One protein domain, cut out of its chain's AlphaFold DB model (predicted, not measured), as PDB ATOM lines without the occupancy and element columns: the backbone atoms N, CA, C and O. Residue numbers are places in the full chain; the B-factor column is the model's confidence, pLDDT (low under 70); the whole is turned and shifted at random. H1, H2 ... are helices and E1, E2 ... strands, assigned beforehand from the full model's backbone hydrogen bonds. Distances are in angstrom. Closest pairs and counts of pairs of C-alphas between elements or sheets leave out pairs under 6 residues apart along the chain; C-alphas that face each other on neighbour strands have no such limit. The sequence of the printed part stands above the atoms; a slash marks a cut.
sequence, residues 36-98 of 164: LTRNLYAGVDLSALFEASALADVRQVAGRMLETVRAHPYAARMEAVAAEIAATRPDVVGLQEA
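AT A GLANCE: This is residues 36 to 98 of the 164 residues of an uncharacterized protein of Halobacteriales archaeon QS_1_68_20 (UniProt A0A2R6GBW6). Look for a long, thin frame: helices H2 and H3 follow end to end as a wide V, with the small sheet of E1 and E2 across from H3 and the short helix H1 packing on the first part of H2. The two halves, H3 with the sheet and H1 with H2, are joined by residues 41 to 45 and 72 to 73. The 63 printed residues hold three named helices and two named strands, in the order E1, H1, H2, H3, E2; the class is mixed, and the sheet, E1 beside E2, is parallel. The whole is only just loose, close to extended, with a radius of gyration of the C-alphas of 15.8 A, a rod spanning 48 by 20 by 10 A.

IN THESE COORDINATES: Find C-alpha 36 at (133.947, 130.798, 118.058), where E1 begins; it runs to residue 40, 12.7 A. H1 is residues 46 to 49, 5.8 A. At C-alpha 55, (106.113, 112.059, 140.819), H2 begins and runs 24.6 A to residue 71. H3, residues 74 to 88, measures 21.1 A. E2, residues 92 to 97, runs 16.8 A to C-alpha 97 at (124.355, 124.322, 126.638).

HOW THE PARTS SIT: E1 and E2 are parallel neighbours at 17 degrees; look at N 38 and O 94, 2.8 A, and N 96 and O 38, 2.9 A, within hydrogen-bond range. With H1, H2 and H3 between them they form a strand-helix-strand unit, two parallel neighbour strands joined through helices. The closest C-alphas of E1 and H3 are those of Leu 36 and Ile 85, 7.6 A. Those of H3 and E2 are Ile 85 and Val 93, 7.8 A. H1 and H2 touch, H2 with residues 58 to 62 alone; the closest C-alphas, of Leu 49 and Val 58, are 6.0 A apart. H2 and H3 are apart, as are H1 and H3. In H2 and H3 every O i to N i+4 pair is within hydrogen-bond range; H1 is too short for such a pair.

THE WHOLE: The C-alphas of Ala 54 and Arg 89, the two farthest apart, are 48.3 A from each other. The four links are tight, and the printed part has no cut. The mean pLDDT of the printed part is 92.6, and no printed residue is under 70.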
ATOM      1  N   LEU A  36     135.320 131.146 118.421       96.81
ATOM      2  CA  LEU A  36     133.947 130.798 118.058       96.81
ATOM      3  C   LEU A  36     133.207 130.333 119.310       96.81
ATOM      4  O   LEU A  36     133.634 129.382 119.960       96.81
ATOM      5  N   THR A  37     132.082 130.964 119.637       95.44
ATOM      6  CA  THR A  37     131.192 130.491 120.703       95.44
ATOM      7  C   THR A  37     129.863 130.024 120.129       95.44
ATOM      8  O   THR A  37     129.247 130.703 119.307       95.44
ATOM      9  N   ARG A  38     129.397 128.855 120.572       93.88
ATOM     10  CA  ARG A  38     128.098 128.303 120.193       93.88
ATOM     11  C   ARG A  38     127.307 127.862 121.411       93.88
ATOM     12  O   ARG A  38     127.768 127.042 122.200       93.88
ATOM     13  N   ASN A  39     126.081 128.372 121.490       91.12
ATOM     14  CA  ASN A  39     125.070 127.842 122.389       91.12
ATOM     15  C   ASN A  39     124.370 126.666 121.702       91.12
ATOM     16  O   ASN A  39     123.852 126.807 120.593       91.12
ATOM     17  N   LEU A  40     124.374 125.514 122.356       89.25
ATOM     18  CA  LEU A  40     123.696 124.296 121.956       89.25
ATOM     19  C   LEU A  40     122.440 124.123 122.805       89.25
ATOM     20  O   LEU A  40     122.392 124.527 123.960       89.25
ATOM     21  N   TYR A  41     121.422 123.515 122.215       85.94
ATOM     22  CA  TYR A  41     120.168 123.214 122.892       85.94
ATOM     23  C   TYR A  41     120.046 121.707 123.106       85.94
ATOM     24  O   TYR A  41     120.345 120.938 122.183       85.94
ATOM     25  N   ALA A  42     119.548 121.303 124.277       84.12
ATOM     26  CA  ALA A  42     119.337 119.907 124.654       84.12
ATOM     27  C   ALA A  42     118.488 119.133 123.636       84.12
ATOM     28  O   ALA A  42     118.643 117.927 123.498       84.12
ATOM     29  N   GLY A  43     117.624 119.814 122.878       86.69
ATOM     30  CA  GLY A  43     116.687 119.195 121.934       86.69
ATOM     31  C   GLY A  43     115.305 118.935 122.533       86.69
ATOM     32  O   GLY A  43     114.428 118.463 121.817       86.69
ATOM     33  N   VAL A  44     115.109 119.279 123.808       88.56
ATOM     34  CA  VAL A  44     113.840 119.189 124.541       88.56
ATOM     35  C   VAL A  44     113.652 120.394 125.452       88.56
ATOM     36  O   VAL A  44     114.626 120.958 125.956       88.56
ATOM     37  N   ASP A  45     112.396 120.787 125.660       86.25
ATOM     38  CA  ASP A  45     112.050 121.854 126.592       86.25
ATOM     39  C   ASP A  45     111.882 121.285 127.997       86.25
ATOM     40  O   ASP A  45     110.897 120.618 128.291       86.25
ATOM     41  N   LEU A  46     112.853 121.562 128.864       88.12
ATOM     42  CA  LEU A  46     112.852 121.091 130.246       88.12
ATOM     43  C   LEU A  46     111.820 121.814 131.125       88.12
ATOM     44  O   LEU A  46     111.594 121.376 132.251       88.12
ATOM     45  N   SER A  47     111.185 122.888 130.633       87.81
ATOM     46  CA  SER A  47     110.236 123.693 131.409       87.81
ATOM     47  C   SER A  47     109.079 122.861 131.979       87.81
ATOM     48  O   SER A  47     108.733 123.008 133.148       87.81
ATOM     49  N   ALA A  48     108.586 121.894 131.200       85.75
ATOM     50  CA  ALA A  48     107.477 121.016 131.570       85.75
ATOM     51  C   ALA A  48     107.760 120.133 132.802       85.75
ATOM     52  O   ALA A  48     106.824 119.651 133.436       85.75
ATOM     53  N   LEU A  49     109.030 119.910 133.169       89.38
ATOM     54  CA  LEU A  49     109.365 119.204 134.413       89.38
ATOM     55  C   LEU A  49     109.077 120.055 135.653       89.38
ATOM     56  O   LEU A  49     108.803 119.496 136.710       89.38
ATOM     57  N   PHE A  50     109.122 121.385 135.532       88.50
ATOM     58  CA  PHE A  50     108.834 122.303 136.636       88.50
ATOM     59  C   PHE A  50     107.333 122.521 136.858       88.50
ATOM     60  O   PHE A  50     106.945 123.034 137.902       88.50
ATOM     61  N   GLU A  51     106.497 122.129 135.897       87.88
ATOM     62  CA  GLU A  51     105.035 122.218 135.992       87.88
ATOM     63  C   GLU A  51     104.405 120.965 136.626       87.88
ATOM     64  O   GLU A  51     103.239 120.986 137.017       87.88
ATOM     65  N   ALA A  52     105.160 119.870 136.740       91.00
ATOM     66  CA  ALA A  52     104.676 118.615 137.302       91.00
ATOM     67  C   ALA A  52     104.425 118.734 138.817       91.00
ATOM     68  O   ALA A  52     105.311 119.125 139.576       91.00
ATOM     69  N   SER A  53     103.229 118.342 139.267       91.44
ATOM     70  CA  SER A  53     102.810 118.431 140.674       91.44
ATOM     71  C   SER A  53     102.911 117.101 141.429       91.44
ATOM     72  O   SER A  53     102.860 117.088 142.660       91.44
ATOM     73  N   ALA A  54     103.115 115.984 140.720       94.44
ATOM     74  CA  ALA A  54     103.334 114.667 141.303       94.44
ATOM     75  C   ALA A  54     104.469 113.887 140.618       94.44
ATOM     76  O   ALA A  54     104.806 114.088 139.451       94.44
ATOM     77  N   LEU A  55     105.037 112.912 141.338       93.50
ATOM     78  CA  LEU A  55     106.113 112.059 140.819       93.50
ATOM     79  C   LEU A  55     105.691 111.245 139.583       93.50
ATOM     80  O   LEU A  55     106.520 110.962 138.716       93.50
ATOM     81  N   ALA A  56     104.417 110.855 139.495       95.19
ATOM     82  CA  ALA A  56     103.884 110.165 138.323       95.19
ATOM     83  C   ALA A  56     103.962 111.049 137.065       95.19
ATOM     84  O   ALA A  56     104.423 110.582 136.021       95.19
ATOM     85  N   ASP A  57     103.628 112.335 137.193       93.69
ATOM     86  CA  ASP A  57     103.674 113.303 136.094       93.69
ATOM     87  C   ASP A  57     105.112 113.542 135.637       93.69
ATOM     88  O   ASP A  57     105.395 113.510 134.440       93.69
ATOM     89  N   VAL A  58     106.052 113.674 136.581       94.75
ATOM     90  CA  VAL A  58     107.489 113.784 136.276       94.75
ATOM     91  C   VAL A  58     107.955 112.599 135.430       94.75
ATOM     92  O   VAL A  58     108.640 112.790 134.427       94.75
ATOM     93  N   ARG A  59     107.563 111.368 135.791       96.00
ATOM     94  CA  ARG A  59     107.923 110.159 135.029       96.00
ATOM     95  C   ARG A  59     107.328 110.176 133.622       96.00
ATOM     96  O   ARG A  59     108.030 109.850 132.667       96.00
ATOM     97  N   GLN A  60     106.066 110.576 133.479       95.69
ATOM     98  CA  GLN A  60     105.407 110.666 132.176       95.69
ATOM     99  C   GLN A  60     106.048 111.743 131.286       95.69
ATOM    100  O   GLN A  60     106.307 111.507 130.105       95.69
ATOM    101  N   VAL A  61     106.328 112.922 131.845       95.12
ATOM    102  CA  VAL A  61     107.016 114.028 131.165       95.12
ATOM    103  C   VAL A  61     108.417 113.594 130.733       95.12
ATOM    104  O   VAL A  61     108.757 113.741 129.560       95.12
ATOM    105  N   ALA A  62     109.197 112.982 131.627       94.94
ATOM    106  CA  ALA A  62     110.532 112.476 131.318       94.94
ATOM    107  C   ALA A  62     110.511 111.404 130.215       94.94
ATOM    108  O   ALA A  62     111.356 111.431 129.321       94.94
ATOM    109  N   GLY A  63     109.523 110.501 130.226       95.94
ATOM    110  CA  GLY A  63     109.333 109.509 129.166       95.94
ATOM    111  C   GLY A  63     109.106 110.155 127.797       95.94
ATOM    112  O   GLY A  63     109.786 109.815 126.832       95.94
ATOM    113  N   ARG A  64     108.221 111.158 127.718       95.00
ATOM    114  CA  ARG A  64     107.995 111.920 126.475       95.00
ATOM    115  C   ARG A  64     109.241 112.679 126.021       95.00
ATOM    116  O   ARG A  64     109.537 112.705 124.830       95.00
ATOM    117  N   MET A  65     109.983 113.282 126.949       94.06
ATOM    118  CA  MET A  65     111.247 113.955 126.631       94.06
ATOM    119  C   MET A  65     112.270 112.980 126.059       94.06
ATOM    120  O   MET A  65     112.909 113.298 125.063       94.06
ATOM    121  N   LEU A  66     112.401 111.789 126.646       94.75
ATOM    122  CA  LEU A  66     113.320 110.769 126.155       94.75
ATOM    123  C   LEU A  66     112.986 110.347 124.721       94.75
ATOM    124  O   LEU A  66     113.899 110.224 123.907       94.75
ATOM    125  N   GLU A  67     111.707 110.176 124.389       95.31
ATOM    126  CA  GLU A  67     111.299 109.878 123.010       95.31
ATOM    127  C   GLU A  67     111.617 111.032 122.051       95.31
ATOM    128  O   GLU A  67     112.170 110.806 120.973       95.31
ATOM    129  N   THR A  68     111.393 112.283 122.464       92.56
ATOM    130  CA  THR A  68     111.792 113.455 121.668       92.56
ATOM    131  C   THR A  68     113.304 113.512 121.453       92.56
ATOM    132  O   THR A  68     113.740 113.737 120.328       92.56
ATOM    133  N   VAL A  69     114.112 113.267 122.493       92.06
ATOM    134  CA  VAL A  69     115.579 113.173 122.387       92.06
ATOM    135  C   VAL A  69     115.954 112.076 121.391       92.06
ATOM    136  O   VAL A  69     116.721 112.322 120.467       92.06
ATOM    137  N   ARG A  70     115.389 110.873 121.513       93.38
ATOM    138  CA  ARG A  70     115.697 109.750 120.612       93.38
ATOM    139  C   ARG A  70     115.389 110.061 119.149       93.38
ATOM    140  O   ARG A  70     116.164 109.673 118.278       93.38
ATOM    141  N   ALA A  71     114.299 110.773 118.882       93.56
ATOM    142  CA  ALA A  71     113.917 111.180 117.533       93.56
ATOM    143  C   ALA A  71     114.731 112.374 116.997       93.56
ATOM    144  O   ALA A  71     114.698 112.661 115.798       93.56
ATOM    145  N   HIS A  72     115.448 113.100 117.856       89.38
ATOM    146  CA  HIS A  72     116.083 114.353 117.476       89.38
ATOM    147  C   HIS A  72     117.351 114.121 116.626       89.38
ATOM    148  O   HIS A  72     118.238 113.355 117.016       89.38
ATOM    149  N   PRO A  73     117.534 114.828 115.493       91.44
ATOM    150  CA  PRO A  73     118.665 114.612 114.587       91.44
ATOM    151  C   PRO A  73     119.961 115.287 115.086       91.44
ATOM    152  O   PRO A  73     120.489 116.212 114.463       91.44
ATOM    153  N   TYR A  74     120.503 114.842 116.226       90.12
ATOM    154  CA  TYR A  74     121.734 115.403 116.807       90.12
ATOM    155  C   TYR A  74     122.930 115.310 115.862       90.12
ATOM    156  O   TYR A  74     123.686 116.272 115.764       90.12
ATOM    157  N   ALA A  75     123.082 114.192 115.148       91.75
ATOM    158  CA  ALA A  75     124.208 113.979 114.243       91.75
ATOM    159  C   ALA A  75     124.264 115.052 113.146       91.75
ATOM    160  O   ALA A  75     125.262 115.757 113.040       91.75
ATOM    161  N   ALA A  76     123.160 115.258 112.421       93.44
ATOM    162  CA  ALA A  76     123.076 116.272 111.368       93.44
ATOM    163  C   ALA A  76     123.345 117.692 111.904       93.44
ATOM    164  O   ALA A  76     124.024 118.501 111.272       93.44
ATOM    165  N   ARG A  77     122.863 117.998 113.113       92.12
ATOM    166  CA  ARG A  77     123.121 119.291 113.757       92.12
ATOM    167  C   ARG A  77     124.585 119.462 114.162       92.12
ATOM    168  O   ARG A  77     125.133 120.549 113.998       92.12
ATOM    169  N   MET A  78     125.229 118.416 114.672       93.56
ATOM    170  CA  MET A  78     126.655 118.455 115.007       93.56
ATOM    171  C   MET A  78     127.534 118.520 113.757       93.56
ATOM    172  O   MET A  78     128.554 119.201 113.784       93.56
ATOM    173  N   GLU A  79     127.122 117.909 112.646       95.81
ATOM    174  CA  GLU A  79     127.783 118.082 111.348       95.81
ATOM    175  C   GLU A  79     127.739 119.541 110.880       95.81
ATOM    176  O   GLU A  79     128.757 120.063 110.431       95.81
ATOM    177  N   ALA A  80     126.613 120.237 111.060       95.06
ATOM    178  CA  ALA A  80     126.516 121.661 110.740       95.06
ATOM    179  C   ALA A  80     127.446 122.529 111.613       95.06
ATOM    180  O   ALA A  80     128.122 123.419 111.097       95.06
ATOM    181  N   VAL A  81     127.539 122.245 112.918       94.81
ATOM    182  CA  VAL A  81     128.486 122.931 113.822       94.81
ATOM    183  C   VAL A  81     129.936 122.635 113.423       94.81
ATOM    184  O   VAL A  81     130.772 123.537 113.391       94.81
ATOM    185  N   ALA A  82     130.246 121.389 113.066       96.12
ATOM    186  CA  ALA A  82     131.572 121.012 112.589       96.12
ATOM    187  C   ALA A  82     131.931 121.726 111.275       96.12
ATOM    188  O   ALA A  82     133.057 122.205 111.126       96.12
ATOM    189  N   ALA A  83     130.979 121.850 110.345       97.38
ATOM    190  CA  ALA A  83     131.158 122.594 109.103       97.38
ATOM    191  C   ALA A  83     131.448 124.081 109.365       97.38
ATOM    192  O   ALA A  83     132.338 124.650 108.735       97.38
ATOM    193  N   GLU A  84     130.772 124.698 110.338       96.88
ATOM    194  CA  GLU A  84     131.055 126.075 110.755       96.88
ATOM    195  C   GLU A  84     132.468 126.228 111.333       96.88
ATOM    196  O   GLU A  84     133.195 127.140 110.935       96.88
ATOM    197  N   ILE A  85     132.887 125.335 112.235       97.62
ATOM    198  CA  ILE A  85     134.245 125.346 112.804       97.62
ATOM    199  C   ILE A  85     135.289 125.203 111.689       97.62
ATOM    200  O   ILE A  85     136.291 125.918 111.675       97.62
ATOM    201  N   ALA A  86     135.052 124.312 110.723       97.38
ATOM    202  CA  ALA A  86     135.953 124.104 109.593       97.38
ATOM    203  C   ALA A  86     136.037 125.327 108.663       97.38
ATOM    204  O   ALA A  86     137.118 125.630 108.151       97.38
ATOM    205  N   ALA A  87     134.919 126.028 108.457       96.81
ATOM    206  CA  ALA A  87     134.850 127.226 107.627       96.81
ATOM    207  C   ALA A  87     135.506 128.441 108.300       96.81
ATOM    208  O   ALA A  87     136.227 129.190 107.648       96.81
ATOM    209  N   THR A  88     135.280 128.622 109.602       96.19
ATOM    210  CA  THR A  88     135.749 129.796 110.360       96.19
ATOM    211  C   THR A  88     137.162 129.637 110.918       96.19
ATOM    212  O   THR A  88     137.813 130.641 111.188       96.19
ATOM    213  N   ARG A  89     137.648 128.396 111.059       95.56
ATOM    214  CA  ARG A  89     138.984 128.035 111.572       95.56
ATOM    215  C   ARG A  89     139.404 128.825 112.826       95.56
ATOM    216  O   ARG A  89     140.506 129.370 112.842       95.56
ATOM    217  N   PRO A  90     138.564 128.886 113.874       96.75
ATOM    218  CA  PRO A  90     138.894 129.636 115.075       96.75
ATOM    219  C   PRO A  90     140.061 128.976 115.822       96.75
ATOM    220  O   PRO A  90     140.231 127.752 115.785       96.75
ATOM    221  N   ASP A  91     140.817 129.779 116.562       96.06
ATOM    222  CA  ASP A  91     141.875 129.293 117.452       96.06
ATOM    223  C   ASP A  91     141.287 128.568 118.672       96.06
ATOM    224  O   ASP A  91     141.853 127.590 119.162       96.06
ATOM    225  N   VAL A  92     140.121 129.025 119.147       96.56
ATOM    226  CA  VAL A  92     139.399 128.455 120.294       96.56
ATOM    227  C   VAL A  92     137.911 128.307 119.978       96.56
ATOM    228  O   VAL A  92     137.279 129.216 119.442       96.56
ATOM    229  N   VAL A  93     137.328 127.174 120.375       97.06
ATOM    230  CA  VAL A  93     135.883 126.920 120.281       97.06
ATOM    231  C   VAL A  93     135.301 126.774 121.684       97.06
ATOM    232  O   VAL A  93     135.735 125.918 122.450       97.06
ATOM    233  N   GLY A  94     134.303 127.589 122.017       95.38
ATOM    234  CA  GLY A  94     133.506 127.465 123.235       95.38
ATOM    235  C   GLY A  94     132.108 126.936 122.927       95.38
ATOM    236  O   GLY A  94     131.354 127.584 122.207       95.38
ATOM    237  N   LEU A  95     131.743 125.790 123.499       93.12
ATOM    238  CA  LEU A  95     130.385 125.243 123.432       93.12
ATOM    239  C   LEU A  95     129.700 125.422 124.789       93.12
ATOM    240  O   LEU A  95     130.297 125.124 125.821       93.12
ATOM    241  N   GLN A  96     128.466 125.916 124.793       90.62
ATOM    242  CA  GLN A  96     127.661 126.104 126.003       90.62
ATOM    243  C   GLN A  96     126.286 125.500 125.772       90.62
ATOM    244  O   GLN A  96     125.695 125.732 124.727       90.62
ATOM    245  N   GLU A  97     125.751 124.743 126.718       85.56
ATOM    246  CA  GLU A  97     124.355 124.322 126.638       85.56
ATOM    247  C   GLU A  97     123.458 125.416 127.227       85.56
ATOM    248  O   GLU A  97     123.704 125.894 128.334       85.56
ATOM    249  N   ALA A  98     122.443 125.846 126.478       74.75
ATOM    250  CA  ALA A  98     121.485 126.857 126.904       74.75
ATOM    251  C   ALA A  98     120.058 126.391 126.604       74.75
ATOM    252  O   ALA A  98     119.725 126.043 125.469       74.75
TER     253      ALA A  98